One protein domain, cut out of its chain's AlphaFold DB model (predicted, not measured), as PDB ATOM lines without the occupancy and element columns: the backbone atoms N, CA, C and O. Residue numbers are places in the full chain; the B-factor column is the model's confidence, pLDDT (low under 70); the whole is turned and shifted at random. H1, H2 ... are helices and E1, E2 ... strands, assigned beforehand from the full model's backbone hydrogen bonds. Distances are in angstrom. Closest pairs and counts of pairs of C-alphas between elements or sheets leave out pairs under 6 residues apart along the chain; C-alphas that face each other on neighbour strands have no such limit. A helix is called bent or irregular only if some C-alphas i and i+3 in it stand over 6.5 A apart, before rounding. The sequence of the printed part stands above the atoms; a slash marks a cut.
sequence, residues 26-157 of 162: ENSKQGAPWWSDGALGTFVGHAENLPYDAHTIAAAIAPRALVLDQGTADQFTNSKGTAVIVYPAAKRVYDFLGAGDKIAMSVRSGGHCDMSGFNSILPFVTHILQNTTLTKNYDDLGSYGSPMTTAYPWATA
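Overview. This is residues 26 to 157 of the 162 residues of the protein "Putative carbohydrate esterase family 15 protein" of Rosellinia necatrix (UniProt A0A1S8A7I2). A small sheet of two parallel strands, E1 and E2, lies between two helices, H4 over one face and H5 over the other, both running back against the strands' direction. H3 packs on H4, while H1 and H2 make a small separate head, far from the sheet, and the long link of residues 131 to 152 leads from H5 past E2 to H6, on the H4 side. The printed part has 132 residues, with six named helices and two named strands in the order H1 H2 H3 E1 H4 E2 H5 H6, and its class is mostly helix. It is compact, with a radius of gyration of the C-alphas of 15.7 A, and spans 46 by 38 by 27 A.

Arrangement. H1, residues 26 to 31, and H2, residues 38 to 41, are close but not clearly touching, with the C-alphas of Lys 29 and Gly 41 closest at 7.0 A. H3, residues 54 to 59, touches H4, residues 79 to 96, at a shallow tilt of 29 degrees, the same way; the closest C-alphas, of His 55 and Val 86, are 4.4 A apart. E1, residues 66 to 71, and E2, residues 103 to 108, are parallel neighbours at 14 degrees, with N 68 and O 104 at 2.9 A and N 106 and O 68 at 2.8 A, within hydrogen-bond range. E1, H4 and E2 form a strand-helix-strand unit, two parallel strands joined through a helix, with a right-handed crossover. The closest C-alphas of H4 and E2, those of Lys 91 and Ile 103, are 6.4 A apart. H5, residues 115 to 130, has its closest C-alpha pair with E2 at Ile 121 and Ser 106, 6.3 A, and is apart from H4. H6, residues 153 to 157, is close to H4 but not clearly touching, with Arg 92 and Ala 155 closest at 6.6 A between C-alphas. In H1 and H3 every O i to N i+4 pair is within hydrogen-bond range; H4 has 11 of 14, H5 10 of 12, and H6 0 of 1 but 2 of 2 O i to N i+3 pairs, while H2 is too short for an O i to N i+4 pair.

Along the chain. H1 begins at C-alpha 26, (-28.994, 10.273, -52.805). E1 measures 16.9 A from first to last C-alpha, H4 25.0 A, E2 16.4 A and H5 21.2 A. H4 has a kink of 30 degrees near residue 87 and is only just irregular, C-alphas 84 and 87 being 6.6 A apart; H5 has a kink of 42 degrees near residue 124 and is irregular, C-alphas 120 and 123 being 7.1 A apart. H6 ends at C-alpha 157, (-54.390, 25.701, -66.417).

Size, cuts and confidence. The two C-alphas farthest apart, of Thr 42 and Thr 133, are 45.8 A apart. The links from H2 to H3 and from H5 to H6 are long. The printed part has no cut, and no printed residue is under 70 in pLDDT.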
ATOM      1  N   GLU A  26     -30.164  11.145 -52.906       96.31
ATOM      2  CA  GLU A  26     -28.994  10.273 -52.805       96.31
ATOM      3  C   GLU A  26     -28.391  10.324 -51.400       96.31
ATOM      4  O   GLU A  26     -28.287   9.292 -50.731       96.31
ATOM      5  N   ASN A  27     -28.018  11.520 -50.930       96.38
ATOM      6  CA  ASN A  27     -27.375  11.656 -49.625       96.38
ATOM      7  C   ASN A  27     -28.360  11.395 -48.476       96.38
ATOM      8  O   ASN A  27     -27.982  10.804 -47.464       96.38
ATOM      9  N   SER A  28     -29.640  11.712 -48.670       96.19
ATOM     10  CA  SER A  28     -30.684  11.442 -47.691       96.19
ATOM     11  C   SER A  28     -30.981   9.942 -47.572       96.19
ATOM     12  O   SER A  28     -31.076   9.425 -46.460       96.19
ATOM     13  N   LYS A  29     -31.027   9.184 -48.680       96.00
ATOM     14  CA  LYS A  29     -31.138   7.711 -48.620       96.00
ATOM     15  C   LYS A  29     -29.870   7.048 -48.090       96.00
ATOM     16  O   LYS A  29     -29.982   6.004 -47.457       96.00
ATOM     17  N   GLN A  30     -28.692   7.632 -48.308       96.56
ATOM     18  CA  GLN A  30     -27.450   7.133 -47.717       96.56
ATOM     19  C   GLN A  30     -27.414   7.348 -46.194       96.56
ATOM     20  O   GLN A  30     -27.047   6.433 -45.459       96.56
ATOM     21  N   GLY A  31     -27.779   8.543 -45.725       96.50
ATOM     22  CA  GLY A  31     -27.710   8.921 -44.311       96.50
ATOM     23  C   GLY A  31     -28.884   8.417 -43.468       96.50
ATOM     24  O   GLY A  31     -28.701   8.093 -42.296       96.50
ATOM     25  N   ALA A  32     -30.075   8.322 -44.061       96.12
ATOM     26  CA  ALA A  32     -31.310   7.918 -43.395       96.12
ATOM     27  C   ALA A  32     -32.179   7.008 -44.293       96.12
ATOM     28  O   ALA A  32     -33.315   7.352 -44.644       96.12
ATOM     29  N   PRO A  33     -31.694   5.806 -44.662       95.25
ATOM     30  CA  PRO A  33     -32.401   4.903 -45.576       95.25
ATOM     31  C   PRO A  33     -33.805   4.500 -45.102       95.25
ATOM     32  O   PRO A  33     -34.642   4.156 -45.937       95.25
ATOM     33  N   TRP A  34     -34.064   4.561 -43.790       96.06
ATOM     34  CA  TRP A  34     -35.317   4.165 -43.139       96.06
ATOM     35  C   TRP A  34     -36.447   5.203 -43.218       96.06
ATOM     36  O   TRP A  34     -37.562   4.895 -42.803       96.06
ATOM     37  N   TRP A  35     -36.205   6.423 -43.716       95.94
ATOM     38  CA  TRP A  35     -37.262   7.441 -43.860       95.94
ATOM     39  C   TRP A  35     -38.301   7.107 -44.930       95.94
ATOM     40  O   TRP A  35     -39.426   7.598 -44.876       95.94
ATOM     41  N   SER A  36     -37.937   6.271 -45.895       94.31
ATOM     42  CA  SER A  36     -38.796   5.901 -47.014       94.31
ATOM     43  C   SER A  36     -38.546   4.466 -47.448       94.31
ATOM     44  O   SER A  36     -37.523   3.862 -47.120       94.31
ATOM     45  N   ASP A  37     -39.483   3.921 -48.211       94.12
ATOM     46  CA  ASP A  37     -39.407   2.555 -48.703       94.12
ATOM     47  C   ASP A  37     -38.317   2.350 -49.778       94.12
ATOM     48  O   ASP A  37     -37.543   3.247 -50.146       94.12
ATOM     49  N   GLY A  38     -38.231   1.111 -50.265       95.69
ATOM     50  CA  GLY A  38     -37.344   0.755 -51.369       95.69
ATOM     51  C   GLY A  38     -37.796   1.311 -52.720       95.69
ATOM     52  O   GLY A  38     -36.952   1.483 -53.594       95.69
ATOM     53  N   ALA A  39     -39.084   1.632 -52.896       96.19
ATOM     54  CA  ALA A  39     -39.614   2.135 -54.160       96.19
ATOM     55  C   ALA A  39     -39.069   3.538 -54.455       96.19
ATOM     56  O   ALA A  39     -38.528   3.760 -55.539       96.19
ATOM     57  N   LEU A  40     -39.088   4.447 -53.472       95.88
ATOM     58  CA  LEU A  40     -38.424   5.750 -53.605       95.88
ATOM     59  C   LEU A  40     -36.913   5.590 -53.854       95.88
ATOM     60  O   LEU A  40     -36.325   6.336 -54.633       95.88
ATOM     61  N   GLY A  41     -36.292   4.569 -53.254       95.81
ATOM     62  CA  GLY A  41     -34.880   4.242 -53.466       95.81
ATOM     63  C   GLY A  41     -34.511   3.903 -54.915       95.81
ATOM     64  O   GLY A  41     -33.359   4.089 -55.294       95.81
ATOM     65  N   THR A  42     -35.466   3.472 -55.748       96.81
ATOM     66  CA  THR A  42     -35.210   3.187 -57.173       96.81
ATOM     67  C   THR A  42     -34.962   4.443 -58.016       96.81
ATOM     68  O   THR A  42     -34.478   4.333 -59.138       96.81
ATOM     69  N   PHE A  43     -35.247   5.632 -57.468       97.38
ATOM     70  CA  PHE A  43     -35.032   6.931 -58.115       97.38
ATOM     71  C   PHE A  43     -33.736   7.632 -57.682       97.38
ATOM     72  O   PHE A  43     -33.487   8.755 -58.110       97.38
ATOM     73  N   VAL A  44     -32.903   7.007 -56.841       96.19
ATOM     74  CA  VAL A  44     -31.568   7.531 -56.505       96.19
ATOM     75  C   VAL A  44     -30.757   7.713 -57.796       96.19
ATOM     76  O   VAL A  44     -30.640   6.783 -58.592       96.19
ATOM     77  N   GLY A  45     -30.220   8.915 -58.013       96.00
ATOM     78  CA  GLY A  45     -29.522   9.330 -59.233       96.00
ATOM     79  C   GLY A  45     -30.438   9.805 -60.368       96.00
ATOM     80  O   GLY A  45     -29.933  10.218 -61.409       96.00
ATOM     81  N   HIS A  46     -31.760   9.739 -60.179       96.38
ATOM     82  CA  HIS A  46     -32.789  10.010 -61.189       96.38
ATOM     83  C   HIS A  46     -34.034  10.678 -60.575       96.38
ATOM     84  O   HIS A  46     -35.172  10.351 -60.932       96.38
ATOM     85  N   ALA A  47     -33.848  11.581 -59.606       94.88
ATOM     86  CA  ALA A  47     -34.941  12.220 -58.867       94.88
ATOM     87  C   ALA A  47     -35.921  12.988 -59.782       94.88
ATOM     88  O   ALA A  47     -37.111  13.104 -59.480       94.88
ATOM     89  N   GLU A  48     -35.462  13.460 -60.941       95.44
ATOM     90  CA  GLU A  48     -36.275  14.103 -61.971       95.44
ATOM     91  C   GLU A  48     -37.350  13.193 -62.579       95.44
ATOM     92  O   GLU A  48     -38.402  13.692 -63.000       95.44
ATOM     93  N   ASN A  49     -37.132  11.875 -62.545       96.62
ATOM     94  CA  ASN A  49     -38.050  10.867 -63.074       96.62
ATOM     95  C   ASN A  49     -39.172  10.493 -62.096       96.62
ATOM     96  O   ASN A  49     -40.076   9.746 -62.475       96.62
ATOM     97  N   LEU A  50     -39.150  10.995 -60.854       96.38
ATOM     98  CA  LEU A  50     -40.233  10.757 -59.897       96.38
ATOM     99  C   LEU A  50     -41.577  11.207 -60.488       96.38
ATOM    100  O   LEU A  50     -41.675  12.320 -60.988       96.38
ATOM    101  N   PRO A  51     -42.675  10.450 -60.383       95.69
ATOM    102  CA  PRO A  51     -43.972  10.901 -60.901       95.69
ATOM    103  C   PRO A  51     -44.618  12.009 -60.043       95.69
ATOM    104  O   PRO A  51     -45.779  12.359 -60.246       95.69
ATOM    105  N   TYR A  52     -43.895  12.547 -59.058       95.62
ATOM    106  CA  TYR A  52     -44.352  13.577 -58.135       95.62
ATOM    107  C   TYR A  52     -43.178  14.426 -57.617       95.62
ATOM    108  O   TYR A  52     -42.017  14.145 -57.916       95.62
ATOM    109  N   ASP A  53     -43.475  15.473 -56.848       97.38
ATOM    110  CA  ASP A  53     -42.492  16.247 -56.079       97.38
ATOM    111  C   ASP A  53     -43.112  16.680 -54.737       97.38
ATOM    112  O   ASP A  53     -44.308  16.490 -54.528       97.38
ATOM    113  N   ALA A  54     -42.363  17.313 -53.834       97.56
ATOM    114  CA  ALA A  54     -42.850  17.659 -52.491       97.56
ATOM    115  C   ALA A  54     -44.131  18.528 -52.478       97.56
ATOM    116  O   ALA A  54     -44.925  18.454 -51.539       97.56
ATOM    117  N   HIS A  55     -44.396  19.306 -53.537       98.12
ATOM    118  CA  HIS A  55     -45.642  20.077 -53.650       98.12
ATOM    119  C   HIS A  55     -46.893  19.201 -53.748       98.12
ATOM    120  O   HIS A  55     -47.951  19.625 -53.287       98.12
ATOM    121  N   THR A  56     -46.802  17.984 -54.294       97.69
ATOM    122  CA  THR A  56     -47.947  17.063 -54.343       97.69
ATOM    123  C   THR A  56     -48.244  16.482 -52.961       97.69
ATOM    124  O   THR A  56     -49.409  16.347 -52.597       97.69
ATOM    125  N   ILE A  57     -47.205  16.218 -52.158       96.69
ATOM    126  CA  ILE A  57     -47.337  15.787 -50.758       96.69
ATOM    127  C   ILE A  57     -48.017  16.891 -49.941       96.69
ATOM    128  O   ILE A  57     -48.983  16.628 -49.227       96.69
ATOM    129  N   ALA A  58     -47.557  18.138 -50.080       98.50
ATOM    130  CA  ALA A  58     -48.182  19.286 -49.428       98.50
ATOM    131  C   ALA A  58     -49.641  19.485 -49.887       98.50
ATOM    132  O   ALA A  58     -50.526  19.687 -49.056       98.50
ATOM    133  N   ALA A  59     -49.915  19.364 -51.189       98.38
ATOM    134  CA  ALA A  59     -51.262  19.482 -51.745       98.38
ATOM    135  C   ALA A  59     -52.220  18.381 -51.259       98.38
ATOM    136  O   ALA A  59     -53.402  18.655 -51.064       98.38
ATOM    137  N   ALA A  60     -51.731  17.164 -50.993       98.31
ATOM    138  CA  ALA A  60     -52.539  16.056 -50.471       98.31
ATOM    139  C   ALA A  60     -53.106  16.312 -49.059       98.31
ATOM    140  O   ALA A  60     -53.963  15.567 -48.574       98.31
ATOM    141  N   ILE A  61     -52.638  17.358 -48.374       98.62
ATOM    142  CA  ILE A  61     -53.172  17.776 -47.075       98.62
ATOM    143  C   ILE A  61     -54.447  18.615 -47.245       98.62
ATOM    144  O   ILE A  61     -55.281  18.632 -46.335       98.62
ATOM    145  N   ALA A  62     -54.650  19.250 -48.402       98.25
ATOM    146  CA  ALA A  62     -55.819  20.078 -48.659       98.25
ATOM    147  C   ALA A  62     -57.133  19.281 -48.486       98.25
ATOM    148  O   ALA A  62     -57.193  18.104 -48.848       98.25
ATOM    149  N   PRO A  63     -58.200  19.883 -47.923       98.06
ATOM    150  CA  PRO A  63     -58.318  21.265 -47.447       98.06
ATOM    151  C   PRO A  63     -57.959  21.440 -45.952       98.06
ATOM    152  O   PRO A  63     -58.390  22.410 -45.325       98.06
ATOM    153  N   ARG A  64     -57.230  20.501 -45.328       98.69
ATOM    154  CA  ARG A  64     -56.780  20.650 -43.929       98.69
ATOM    155  C   ARG A  64     -55.645  21.665 -43.842       98.69
ATOM    156  O   ARG A  64     -54.883  21.840 -44.790       98.69
ATOM    157  N   ALA A  65     -55.523  22.309 -42.686       98.62
ATOM    158  CA  ALA A  65     -54.533  23.356 -42.493       98.62
ATOM    159  C   ALA A  65     -53.087  22.837 -42.553       98.62
ATOM    160  O   ALA A  65     -52.756  21.813 -41.947       98.62
ATOM    161  N   LEU A  66     -52.222  23.581 -43.241       98.75
ATOM    162  CA  LEU A  66     -50.795  23.312 -43.381       98.75
ATOM    163  C   LEU A  66     -50.000  24.613 -43.247       98.75
ATOM    164  O   LEU A  66     -50.171  25.532 -44.034       98.75
ATOM    165  N   VAL A  67     -49.072  24.666 -42.295       98.44
ATOM    166  CA  VAL A  67     -48.030  25.702 -42.252       98.44
ATOM    167  C   VAL A  67     -46.668  25.044 -42.395       98.44
ATOM    168  O   VAL A  67     -46.364  24.097 -41.660       98.44
ATOM    169  N   LEU A  68     -45.899  25.526 -43.367       97.88
ATOM    170  CA  LEU A  68     -44.508  25.168 -43.627       97.88
ATOM    171  C   LEU A  68     -43.606  26.232 -42.996       97.88
ATOM    172  O   LEU A  68     -43.887  27.419 -43.134       97.88
ATOM    173  N   ASP A  69     -42.528  25.831 -42.329       96.50
ATOM    174  CA  ASP A  69     -41.522  26.748 -41.777       96.50
ATOM    175  C   ASP A  69     -40.140  26.472 -42.351       96.50
ATOM    176  O   ASP A  69     -39.730  25.314 -42.462       96.50
ATOM    177  N   GLN A  70     -39.431  27.548 -42.687       95.44
ATOM    178  CA  GLN A  70     -38.067  27.497 -43.184       95.44
ATOM    179  C   GLN A  70     -37.218  28.635 -42.606       95.44
ATOM    180  O   GLN A  70     -37.579  29.815 -42.683       95.44
ATOM    181  N   GLY A  71     -36.065  28.261 -42.044       94.56
ATOM    182  CA  GLY A  71     -35.054  29.182 -41.528       94.56
ATOM    183  C   GLY A  71     -34.054  29.575 -42.610       94.56
ATOM    184  O   GLY A  71     -33.471  28.712 -43.269       94.56
ATOM    185  N   THR A  72     -33.818  30.875 -42.801       94.12
ATOM    186  CA  THR A  72     -32.936  31.352 -43.877       94.12
ATOM    187  C   THR A  72     -31.455  31.032 -43.681       94.12
ATOM    188  O   THR A  72     -30.709  31.058 -44.660       94.12
ATOM    189  N   ALA A  73     -31.023  30.705 -42.458       93.38
ATOM    190  CA  ALA A  73     -29.656  30.263 -42.176       93.38
ATOM    191  C   ALA A  73     -29.468  28.740 -42.317       93.38
ATOM    192  O   ALA A  73     -28.341  28.258 -42.226       93.38
ATOM    193  N   ASP A  74     -30.543  27.982 -42.549       92.69
ATOM    194  CA  ASP A  74     -30.491  26.543 -42.797       92.69
ATOM    195  C   ASP A  74     -30.557  26.267 -44.301       92.69
ATOM    196  O   ASP A  74     -31.618  26.113 -44.904       92.69
ATOM    197  N   GLN A  75     -29.389  26.285 -44.938       92.88
ATOM    198  CA  GLN A  75     -29.302  26.078 -46.380       92.88
ATOM    199  C   GLN A  75     -29.515  24.614 -46.771       92.88
ATOM    200  O   GLN A  75     -29.960  24.360 -47.888       92.88
ATOM    201  N   PHE A  76     -29.206  23.676 -45.872       94.50
ATOM    202  CA  PHE A  76     -29.234  22.244 -46.161       94.50
ATOM    203  C   PHE A  76     -30.658  21.777 -46.469       94.50
ATOM    204  O   PHE A  76     -30.878  21.070 -47.441       94.50
ATOM    205  N   THR A  77     -31.656  22.298 -45.752       94.44
ATOM    206  CA  THR A  77     -33.070  21.920 -45.924       94.44
ATOM    207  C   THR A  77     -33.768  22.582 -47.117       94.44
ATOM    208  O   THR A  77     -34.991  22.488 -47.268       94.44
ATOM    209  N   ASN A  78     -33.004  23.262 -47.979       96.12
ATOM    210  CA  ASN A  78     -33.495  23.922 -49.182       96.12
ATOM    211  C   ASN A  78     -34.697  24.857 -48.917       96.12
ATOM    212  O   ASN A  78     -35.729  24.835 -49.604       96.12
ATOM    213  N   SER A  79     -34.542  25.713 -47.902       95.44
ATOM    214  CA  SER A  79     -35.501  26.753 -47.514       95.44
ATOM    215  C   SER A  79     -36.053  27.557 -48.696       95.44
ATOM    216  O   SER A  79     -37.268  27.749 -48.802       95.44
ATOM    217  N   LYS A  80     -35.189  27.961 -49.638       97.25
ATOM    218  CA  LYS A  80     -35.595  28.691 -50.842       97.25
ATOM    219  C   LYS A  80     -36.489  27.844 -51.742       97.25
ATOM    220  O   LYS A  80     -37.545  28.324 -52.143       97.25
ATOM    221  N   GLY A  81     -36.100  26.605 -52.051       97.62
ATOM    222  CA  GLY A  81     -36.889  25.711 -52.900       97.62
ATOM    223  C   GLY A  81     -38.268  25.420 -52.313       97.62
ATOM    224  O   GLY A  81     -39.270  25.469 -53.027       97.62
ATOM    225  N   THR A  82     -38.353  25.228 -50.997       97.69
ATOM    226  CA  THR A  82     -39.649  25.069 -50.323       97.69
ATOM    227  C   THR A  82     -40.526  26.316 -50.497       97.69
ATOM    228  O   THR A  82     -41.685  26.206 -50.903       97.69
ATOM    229  N   ALA A  83     -39.968  27.503 -50.242       98.00
ATOM    230  CA  ALA A  83     -40.706  28.764 -50.272       98.00
ATOM    231  C   ALA A  83     -41.160  29.170 -51.684       98.00
ATOM    232  O   ALA A  83     -42.296  29.602 -51.855       98.00
ATOM    233  N   VAL A  84     -40.305  29.029 -52.704       98.50
ATOM    234  CA  VAL A  84     -40.589  29.548 -54.060       98.50
ATOM    235  C   VAL A  84     -41.167  28.506 -55.019       98.50
ATOM    236  O   VAL A  84     -41.649  28.880 -56.089       98.50
ATOM    237  N   ILE A  85     -41.146  27.217 -54.663       98.44
ATOM    238  CA  ILE A  85     -41.681  26.126 -55.498       98.44
ATOM    239  C   ILE A  85     -42.770  25.365 -54.756       98.44
ATOM    240  O   ILE A  85     -43.915  25.350 -55.204       98.44
ATOM    241  N   VAL A  86     -42.428  24.739 -53.628       98.56
ATOM    242  CA  VAL A  86     -43.310  23.760 -52.977       98.56
ATOM    243  C   VAL A  86     -44.576  24.411 -52.442       98.56
ATOM    244  O   VAL A  86     -45.680  23.989 -52.791       98.56
ATOM    245  N   TYR A  87     -44.416  25.474 -51.655       98.75
ATOM    246  CA  TYR A  87     -45.528  26.250 -51.121       98.75
ATOM    247  C   TYR A  87     -46.458  26.811 -52.211       98.75
ATOM    248  O   TYR A  87     -47.644  26.477 -52.191       98.75
ATOM    249  N   PRO A  88     -45.985  27.622 -53.178       98.62
ATOM    250  CA  PRO A  88     -46.877  28.268 -54.133       98.62
ATOM    251  C   PRO A  88     -47.547  27.271 -55.079       98.62
ATOM    252  O   PRO A  88     -48.694  27.493 -55.459       98.62
ATOM    253  N   ALA A  89     -46.889  26.158 -55.427       98.62
ATOM    254  CA  ALA A  89     -47.516  25.086 -56.194       98.62
ATOM    255  C   ALA A  89     -48.646  24.414 -55.396       98.62
ATOM    256  O   ALA A  89     -49.761  24.289 -55.901       98.62
ATOM    257  N   ALA A  90     -48.405  24.045 -54.133       98.62
ATOM    258  CA  ALA A  90     -49.444  23.476 -53.273       98.62
ATOM    259  C   ALA A  90     -50.597  24.466 -53.039       98.62
ATOM    260  O   ALA A  90     -51.766  24.079 -53.094       98.62
ATOM    261  N   LYS A  91     -50.288  25.759 -52.870       98.56
ATOM    262  CA  LYS A  91     -51.287  26.817 -52.693       98.56
ATOM    263  C   LYS A  91     -52.281  26.896 -53.851       98.56
ATOM    264  O   LYS A  91     -53.458  27.108 -53.593       98.56
ATOM    265  N   ARG A  92     -51.878  26.607 -55.096       98.06
ATOM    266  CA  ARG A  92     -52.822  26.539 -56.232       98.06
ATOM    267  C   ARG A  92     -53.923  25.501 -56.041       98.06
ATOM    268  O   ARG A  92     -55.054  25.744 -56.450       98.06
ATOM    269  N   VAL A  93     -53.609  24.371 -55.411       97.81
ATOM    270  CA  VAL A  93     -54.598  23.329 -55.099       97.81
ATOM    271  C   VAL A  93     -55.509  23.777 -53.957       97.81
ATOM    272  O   VAL A  93     -56.720  23.599 -54.034       97.81
ATOM    273  N   TYR A  94     -54.952  24.414 -52.924       98.31
ATOM    274  CA  TYR A  94     -55.747  24.994 -51.838       98.31
ATOM    275  C   TYR A  94     -56.702  26.085 -52.337       98.31
ATOM    276  O   TYR A  94     -57.880  26.060 -51.988       98.31
ATOM    277  N   ASP A  95     -56.226  27.001 -53.184       97.31
ATOM    278  CA  ASP A  95     -57.037  28.064 -53.781       97.31
ATOM    279  C   ASP A  95     -58.161  27.475 -54.654       97.31
ATOM    280  O   ASP A  95     -59.310  27.900 -54.544       97.31
ATOM    281  N   PHE A  96     -57.863  26.448 -55.463       96.88
ATOM    282  CA  PHE A  96     -58.866  25.723 -56.257       96.88
ATOM    283  C   PHE A  96     -59.974  25.108 -55.391       96.88
ATOM    284  O   PHE A  96     -61.145  25.140 -55.766       96.88
ATOM    285  N   LEU A  97     -59.619  24.586 -54.215       96.81
ATOM    286  CA  LEU A  97     -60.556  23.990 -53.259       96.81
ATOM    287  C   LEU A  97     -61.250  25.019 -52.348       96.81
ATOM    288  O   LEU A  97     -61.947  24.625 -51.415       96.81
ATOM    289  N   GLY A  98     -61.045  26.324 -52.567       97.06
ATOM    290  CA  GLY A  98     -61.612  27.380 -51.721       97.06
ATOM    291  C   GLY A  98     -61.048  27.404 -50.294       97.06
ATOM    292  O   GLY A  98     -61.688  27.925 -49.388       97.06
ATOM    293  N   ALA A  99     -59.864  26.823 -50.089       97.81
ATOM    294  CA  ALA A  99     -59.181  26.706 -48.803       97.81
ATOM    295  C   ALA A  99     -57.839  27.462 -48.797       97.81
ATOM    296  O   ALA A  99     -56.934  27.113 -48.045       97.81
ATOM    297  N   GLY A 100     -57.675  28.467 -49.663       97.44
ATOM    298  CA  GLY A 100     -56.423  29.215 -49.835       97.44
ATOM    299  C   GLY A 100     -55.880  29.880 -48.564       97.44
ATOM    300  O   GLY A 100     -54.687  30.163 -48.491       97.44
ATOM    301  N   ASP A 101     -56.742  30.089 -47.569       97.62
ATOM    302  CA  ASP A 101     -56.462  30.606 -46.225       97.62
ATOM    303  C   ASP A 101     -55.921  29.543 -45.246       97.62
ATOM    304  O   ASP A 101     -55.447  29.872 -44.160       97.62
ATOM    305  N   LYS A 102     -55.953  28.259 -45.624       98.56
ATOM    306  CA  LYS A 102     -55.504  27.117 -44.806       98.56
ATOM    307  C   LYS A 102     -54.112  26.608 -45.171       98.56
ATOM    308  O   LYS A 102     -53.689  25.584 -44.638       98.56
ATOM    309  N   ILE A 103     -53.378  27.301 -46.032       98.75
ATOM    310  CA  ILE A 103     -51.967  27.013 -46.295       98.75
ATOM    311  C   ILE A 103     -51.121  28.253 -46.008       98.75
ATOM    312  O   ILE A 103     -51.535  29.366 -46.310       98.75
ATOM    313  N   ALA A 104     -49.945  28.062 -45.416       98.56
ATOM    314  CA  ALA A 104     -49.058  29.149 -45.022       98.56
ATOM    315  C   ALA A 104     -47.577  28.794 -45.205       98.56
ATOM    316  O   ALA A 104     -47.165  27.660 -44.938       98.56
ATOM    317  N   MET A 105     -46.771  29.792 -45.579       98.25
ATOM    318  CA  MET A 105     -45.312  29.721 -45.612       98.25
ATOM    319  C   MET A 105     -44.705  30.691 -44.601       98.25
ATOM    320  O   MET A 105     -44.834  31.907 -44.689       98.25
ATOM    321  N   SER A 106     -44.021  30.143 -43.606       97.00
ATOM    322  CA  SER A 106     -43.224  30.888 -42.641       97.00
ATOM    323  C   SER A 106     -41.765  30.907 -43.089       97.00
ATOM    324  O   SER A 106     -41.021  29.965 -42.827       97.00
ATOM    325  N   VAL A 107     -41.352  31.982 -43.762       95.62
ATOM    326  CA  VAL A 107     -39.928  32.291 -43.948       95.62
ATOM    327  C   VAL A 107     -39.476  33.169 -42.789       95.62
ATOM    328  O   VAL A 107     -40.091  34.196 -42.497       95.62
ATOM    329  N   ARG A 108     -38.406  32.766 -42.108       94.31
ATOM    330  CA  ARG A 108     -37.885  33.463 -40.925       94.31
ATOM    331  C   ARG A 108     -36.364  33.491 -40.914       94.31
ATOM    332  O   ARG A 108     -35.712  32.655 -41.535       94.31
ATOM    333  N   SER A 109     -35.792  34.431 -40.166       92.00
ATOM    334  CA  SER A 109     -34.381  34.348 -39.789       92.00
ATOM    335  C   SER A 109     -34.139  33.157 -38.853       92.00
ATOM    336  O   SER A 109     -35.078  32.581 -38.306       92.00
ATOM    337  N   GLY A 110     -32.873  32.784 -38.677       90.75
ATOM    338  CA  GLY A 110     -32.485  31.673 -37.810       90.75
ATOM    339  C   GLY A 110     -32.191  30.382 -38.568       90.75
ATOM    340  O   GLY A 110     -32.281  30.315 -39.798       90.75
ATOM    341  N   GLY A 111     -31.763  29.380 -37.811       89.81
ATOM    342  CA  GLY A 111     -31.264  28.103 -38.301       89.81
ATOM    343  C   GLY A 111     -32.238  26.945 -38.099       89.81
ATOM    344  O   GLY A 111     -33.444  27.120 -37.873       89.81
ATOM    345  N   HIS A 112     -31.671  25.745 -38.198       90.06
ATOM    346  CA  HIS A 112     -32.385  24.479 -38.122       90.06
ATOM    347  C   HIS A 112     -33.040  24.287 -36.747       90.06
ATOM    348  O   HIS A 112     -32.356  24.302 -35.724       90.06
ATOM    349  N   CYS A 113     -34.362  24.090 -36.729       82.94
ATOM    350  CA  CYS A 113     -35.139  23.751 -35.529       82.94
ATOM    351  C   CYS A 113     -34.958  24.682 -34.303       82.94
ATOM    352  O   CYS A 113     -35.086  24.235 -33.163       82.94
ATOM    353  N   ASP A 114     -34.689  25.975 -34.502       88.50
ATOM    354  CA  ASP A 114     -34.601  26.934 -33.392       88.50
ATOM    355  C   ASP A 114     -35.976  27.501 -32.954       88.50
ATOM    356  O   ASP A 114     -37.020  27.272 -33.575       88.50
ATOM    357  N   MET A 115     -35.988  28.284 -31.867       91.69
ATOM    358  CA  MET A 115     -37.225  28.871 -31.321       91.69
ATOM    359  C   MET A 115     -37.838  29.993 -32.138       91.69
ATOM    360  O   MET A 115     -39.024  30.285 -31.965       91.69
ATOM    361  N   SER A 116     -37.096  30.575 -33.076       92.62
ATOM    362  CA  SER A 116     -37.706  31.507 -34.016       92.62
ATOM    363  C   SER A 116     -38.718  30.791 -34.916       92.62
ATOM    364  O   SER A 116     -39.736  31.392 -35.245       92.62
ATOM    365  N   GLY A 117     -38.534  29.496 -35.208       93.50
ATOM    366  CA  GLY A 117     -39.506  28.677 -35.945       93.50
ATOM    367  C   GLY A 117     -40.841  28.551 -35.251       93.50
ATOM    368  O   GLY A 117     -41.875  28.886 -35.829       93.50
ATOM    369  N   PHE A 118     -40.819  28.139 -33.985       93.31
ATOM    370  CA  PHE A 118     -42.038  28.010 -33.192       93.31
ATOM    371  C   PHE A 118     -42.791  29.343 -33.117       93.31
ATOM    372  O   PHE A 118     -43.971  29.416 -33.463       93.31
ATOM    373  N   ASN A 119     -42.084  30.416 -32.750       94.62
ATOM    374  CA  ASN A 119     -42.665  31.754 -32.647       94.62
ATOM    375  C   ASN A 119     -43.242  32.241 -33.984       94.62
ATOM    376  O   ASN A 119     -44.250  32.945 -34.008       94.62
ATOM    377  N   SER A 120     -42.615  31.859 -35.097       95.62
ATOM    378  CA  SER A 120     -42.985  32.307 -36.435       95.62
ATOM    379  C   SER A 120     -44.232  31.612 -36.991       95.62
ATOM    380  O   SER A 120     -44.936  32.231 -37.792       95.62
ATOM    381  N   ILE A 121     -44.531  30.373 -36.574       96.81
ATOM    382  CA  ILE A 121     -45.746  29.647 -36.992       96.81
ATOM    383  C   ILE A 121     -46.906  29.770 -36.006       96.81
ATOM    384  O   ILE A 121     -48.060  29.605 -36.408       96.81
ATOM    385  N   LEU A 122     -46.627  30.056 -34.729       96.94
ATOM    386  CA  LEU A 122     -47.632  30.092 -33.666       96.94
ATOM    387  C   LEU A 122     -48.870  30.941 -34.019       96.94
ATOM    388  O   LEU A 122     -49.970  30.434 -33.810       96.94
ATOM    389  N   PRO A 123     -48.757  32.145 -34.626       98.00
ATOM    390  CA  PRO A 123     -49.936  32.934 -34.990       98.00
ATOM    391  C   PRO A 123     -50.884  32.224 -35.964       98.00
ATOM    392  O   PRO A 123     -52.100  32.353 -35.844       98.00
ATOM    393  N   PHE A 124     -50.353  31.457 -36.925       98.44
ATOM    394  CA  PHE A 124     -51.188  30.673 -37.841       98.44
ATOM    395  C   PHE A 124     -51.839  29.498 -37.111       98.44
ATOM    396  O   PHE A 124     -53.016  29.209 -37.306       98.44
ATOM    397  N   VAL A 125     -51.095  28.842 -36.223       97.94
ATOM    398  CA  VAL A 125     -51.604  27.715 -35.434       97.94
ATOM    399  C   VAL A 125     -52.757  28.150 -34.531       97.94
ATOM    400  O   VAL A 125     -53.800  27.499 -34.523       97.94
ATOM    401  N   THR A 126     -52.616  29.261 -33.805       98.19
ATOM    402  CA  THR A 126     -53.695  29.793 -32.957       98.19
ATOM    403  C   THR A 126     -54.856  30.326 -33.789       98.19
ATOM    404  O   THR A 126     -56.006  30.178 -33.382       98.19
ATOM    405  N   HIS A 127     -54.607  30.865 -34.986       98.19
ATOM    406  CA  HIS A 127     -55.681  31.241 -35.904       98.19
ATOM    407  C   HIS A 127     -56.534  30.026 -36.287       98.19
ATOM    408  O   HIS A 127     -57.749  30.048 -36.116       98.19
ATOM    409  N   ILE A 128     -55.897  28.928 -36.704       98.12
ATOM    410  CA  ILE A 128     -56.595  27.704 -37.112       98.12
ATOM    411  C   ILE A 128     -57.293  27.007 -35.936       98.12
ATOM    412  O   ILE A 128     -58.419  26.538 -36.086       98.12
ATOM    413  N   LEU A 129     -56.632  26.889 -34.780       98.00
ATOM    414  CA  LEU A 129     -57.125  26.070 -33.663       98.00
ATOM    415  C   LEU A 129     -57.990  26.837 -32.658       98.00
ATOM    416  O   LEU A 129     -58.764  26.223 -31.930       98.00
ATOM    417  N   GLN A 130     -57.824  28.157 -32.571       98.31
ATOM    418  CA  GLN A 130     -58.436  29.000 -31.537       98.31
ATOM    419  C   GLN A 130     -59.161  30.218 -32.122       98.31
ATOM    420  O   GLN A 130     -59.675  31.036 -31.363       98.31
ATOM    421  N   ASN A 131     -59.221  30.349 -33.454       97.31
ATOM    422  CA  ASN A 131     -59.876  31.454 -34.152       97.31
ATOM    423  C   ASN A 131     -59.332  32.843 -33.756       97.31
ATOM    424  O   ASN A 131     -60.067  33.830 -33.715       97.31
ATOM    425  N   THR A 132     -58.036  32.931 -33.435       98.31
ATOM    426  CA  THR A 132     -57.378  34.219 -33.173       98.31
ATOM    427  C   THR A 132     -57.203  35.017 -34.463       98.31
ATOM    428  O   THR A 132     -57.023  34.438 -35.535       98.31
ATOM    429  N   THR A 133     -57.164  36.346 -34.375       96.56
ATOM    430  CA  THR A 133     -56.863  37.207 -35.529       96.56
ATOM    431  C   THR A 133     -55.458  36.941 -36.072       96.56
ATOM    432  O   THR A 133     -54.479  36.996 -35.326       96.56
ATOM    433  N   LEU A 134     -55.352  36.696 -37.379       96.25
ATOM    434  CA  LEU A 134     -54.077  36.514 -38.070       96.25
ATOM    435  C   LEU A 134     -53.573  37.859 -38.607       96.25
ATOM    436  O   LEU A 134     -54.211  38.464 -39.462       96.25
ATOM    437  N   THR A 135     -52.437  38.336 -38.100       92.88
ATOM    438  CA  THR A 135     -51.845  39.629 -38.503       92.88
ATOM    439  C   THR A 135     -50.620  39.488 -39.402       92.88
ATOM    440  O   THR A 135     -50.261  40.424 -40.112       92.88
ATOM    441  N   LYS A 136     -49.965  38.324 -39.382       95.06
ATOM    442  CA  LYS A 136     -48.801  38.027 -40.218       95.06
ATOM    443  C   LYS A 136     -49.248  37.576 -41.612       95.06
ATOM    444  O   LYS A 136     -50.097  36.695 -41.726       95.06
ATOM    445  N   ASN A 137     -48.629  38.134 -42.651       96.31
ATOM    446  CA  ASN A 137     -48.776  37.659 -44.025       96.31
ATOM    447  C   ASN A 137     -47.894  36.417 -44.247       96.31
ATOM    448  O   ASN A 137     -46.673  36.518 -44.176       96.31
ATOM    449  N   TYR A 138     -48.507  35.260 -44.508       97.81
ATOM    450  CA  TYR A 138     -47.797  34.001 -44.782       97.81
ATOM    451  C   TYR A 138     -47.592  33.714 -46.280       97.81
ATOM    452  O   TYR A 138     -47.050  32.669 -46.629       97.81
ATOM    453  N   ASP A 139     -48.000  34.635 -47.157       97.19
ATOM    454  CA  ASP A 139     -47.642  34.629 -48.581       97.19
ATOM    455  C   ASP A 139     -46.351  35.418 -48.868       97.19
ATOM    456  O   ASP A 139     -45.834  35.375 -49.984       97.19
ATOM    457  N   ASP A 140     -45.814  36.139 -47.877       96.75
ATOM    458  CA  ASP A 140     -44.543  36.851 -47.999       96.75
ATOM    459  C   ASP A 140     -43.359  35.876 -47.880       96.75
ATOM    460  O   ASP A 140     -43.075  35.323 -46.816       96.75
ATOM    461  N   LEU A 141     -42.653  35.676 -48.995       97.06
ATOM    462  CA  LEU A 141     -41.490  34.789 -49.084       97.06
ATOM    463  C   LEU A 141     -40.174  35.485 -48.688       97.06
ATOM    464  O   LEU A 141     -39.095  34.894 -48.807       97.06
ATOM    465  N   GLY A 142     -40.241  36.738 -48.228       93.81
ATOM    466  CA  GLY A 142     -39.105  37.513 -47.746       93.81
ATOM    467  C   GLY A 142     -38.002  37.668 -48.796       93.81
ATOM    468  O   GLY A 142     -38.248  37.984 -49.962       93.81
ATOM    469  N   SER A 143     -36.753  37.422 -48.390       92.44
ATOM    470  CA  SER A 143     -35.574  37.580 -49.256       92.44
ATOM    471  C   SER A 143     -35.491  36.569 -50.404       92.44
ATOM    472  O   SER A 143     -34.670  36.743 -51.305       92.44
ATOM    473  N   TYR A 144     -36.328  35.527 -50.412       94.88
ATOM    474  CA  TYR A 144     -36.368  34.564 -51.511       94.88
ATOM    475  C   TYR A 144     -37.102  35.083 -52.749       94.88
ATOM    476  O   TYR A 144     -36.924  34.523 -53.833       94.88
ATOM    477  N   GLY A 145     -37.843  36.186 -52.617       94.12
ATOM    478  CA  GLY A 145     -38.463  36.884 -53.732       94.12
ATOM    479  C   GLY A 145     -39.761  36.227 -54.187       94.12
ATOM    480  O   GLY A 145     -40.661  35.987 -53.392       94.12
ATOM    481  N   SER A 146     -39.900  36.007 -55.492       96.56
ATOM    482  CA  SER A 146     -41.163  35.575 -56.096       96.56
ATOM    483  C   SER A 146     -41.226  34.067 -56.349       96.56
ATOM    484  O   SER A 146     -40.187  33.427 -56.534       96.56
ATOM    485  N   PRO A 147     -42.442  33.497 -56.425       98.06
ATOM    486  CA  PRO A 147     -42.627  32.109 -56.816       98.06
ATOM    487  C   PRO A 147     -41.981  31.777 -58.175       98.06
ATOM    488  O   PRO A 147     -42.133  32.515 -59.149       98.06
ATOM    489  N   MET A 148     -41.307  30.630 -58.266       97.88
ATOM    490  CA  MET A 148     -40.679  30.121 -59.490       97.88
ATOM    491  C   MET A 148     -41.696  29.319 -60.313       97.88
ATOM    492  O   MET A 148     -41.706  28.091 -60.308       97.88
ATOM    493  N   THR A 149     -42.583  30.017 -61.016       96.69
ATOM    494  CA  THR A 149     -43.716  29.411 -61.742       96.69
ATOM    495  C   THR A 149     -43.315  28.433 -62.848       96.69
ATOM    496  O   THR A 149     -44.082  27.529 -63.173       96.69
ATOM    497  N   THR A 150     -42.097  28.543 -63.384       96.75
ATOM    498  CA  THR A 150     -41.537  27.584 -64.350       96.75
ATOM    499  C   THR A 150     -41.362  26.177 -63.773       96.75
ATOM    500  O   THR A 150     -41.315  25.222 -64.540       96.75
ATOM    501  N   ALA A 151     -41.310  26.025 -62.445       96.88
ATOM    502  CA  ALA A 151     -41.217  24.724 -61.781       96.88
ATOM    503  C   ALA A 151     -42.570  23.991 -61.664       96.88
ATOM    504  O   ALA A 151     -42.599  22.799 -61.367       96.88
ATOM    505  N   TYR A 152     -43.689  24.682 -61.898       96.69
ATOM    506  CA  TYR A 152     -45.049  24.129 -61.840       96.69
ATOM    507  C   TYR A 152     -45.951  24.793 -62.903       96.69
ATOM    508  O   TYR A 152     -46.955  25.437 -62.590       96.69
ATOM    509  N   PRO A 153     -45.622  24.640 -64.201       96.56
ATOM    510  CA  PRO A 153     -46.265  25.388 -65.290       96.56
ATOM    511  C   PRO A 153     -47.770  25.105 -65.438       96.56
ATOM    512  O   PRO A 153     -48.519  25.939 -65.952       96.56
ATOM    513  N   TRP A 154     -48.235  23.960 -64.926       95.81
ATOM    514  CA  TRP A 154     -49.646  23.572 -64.879       95.81
ATOM    515  C   TRP A 154     -50.528  24.567 -64.107       95.81
ATOM    516  O   TRP A 154     -51.735  24.602 -64.329       95.81
ATOM    517  N   ALA A 155     -49.956  25.423 -63.250       94.69
ATOM    518  CA  ALA A 155     -50.702  26.438 -62.501       94.69
ATOM    519  C   ALA A 155     -51.407  27.486 -63.383       94.69
ATOM    520  O   ALA A 155     -52.275  28.212 -62.905       94.69
ATOM    521  N   THR A 156     -51.056  27.568 -64.667       93.38
ATOM    522  CA  THR A 156     -51.754  28.407 -65.656       93.38
ATOM    523  C   THR A 156     -53.054  27.785 -66.173       93.38
ATOM    524  O   THR A 156     -53.871  28.484 -66.768       93.38
ATOM    525  N   ALA A 157     -53.267  26.491 -65.922       94.38
ATOM    526  CA  ALA A 157     -54.390  25.701 -66.417       94.38
ATOM    527  C   ALA A 157     -55.238  25.110 -65.276       94.38
ATOM    528  O   ALA A 157     -55.863  24.061 -65.440       94.38
TER     529      ALA A 157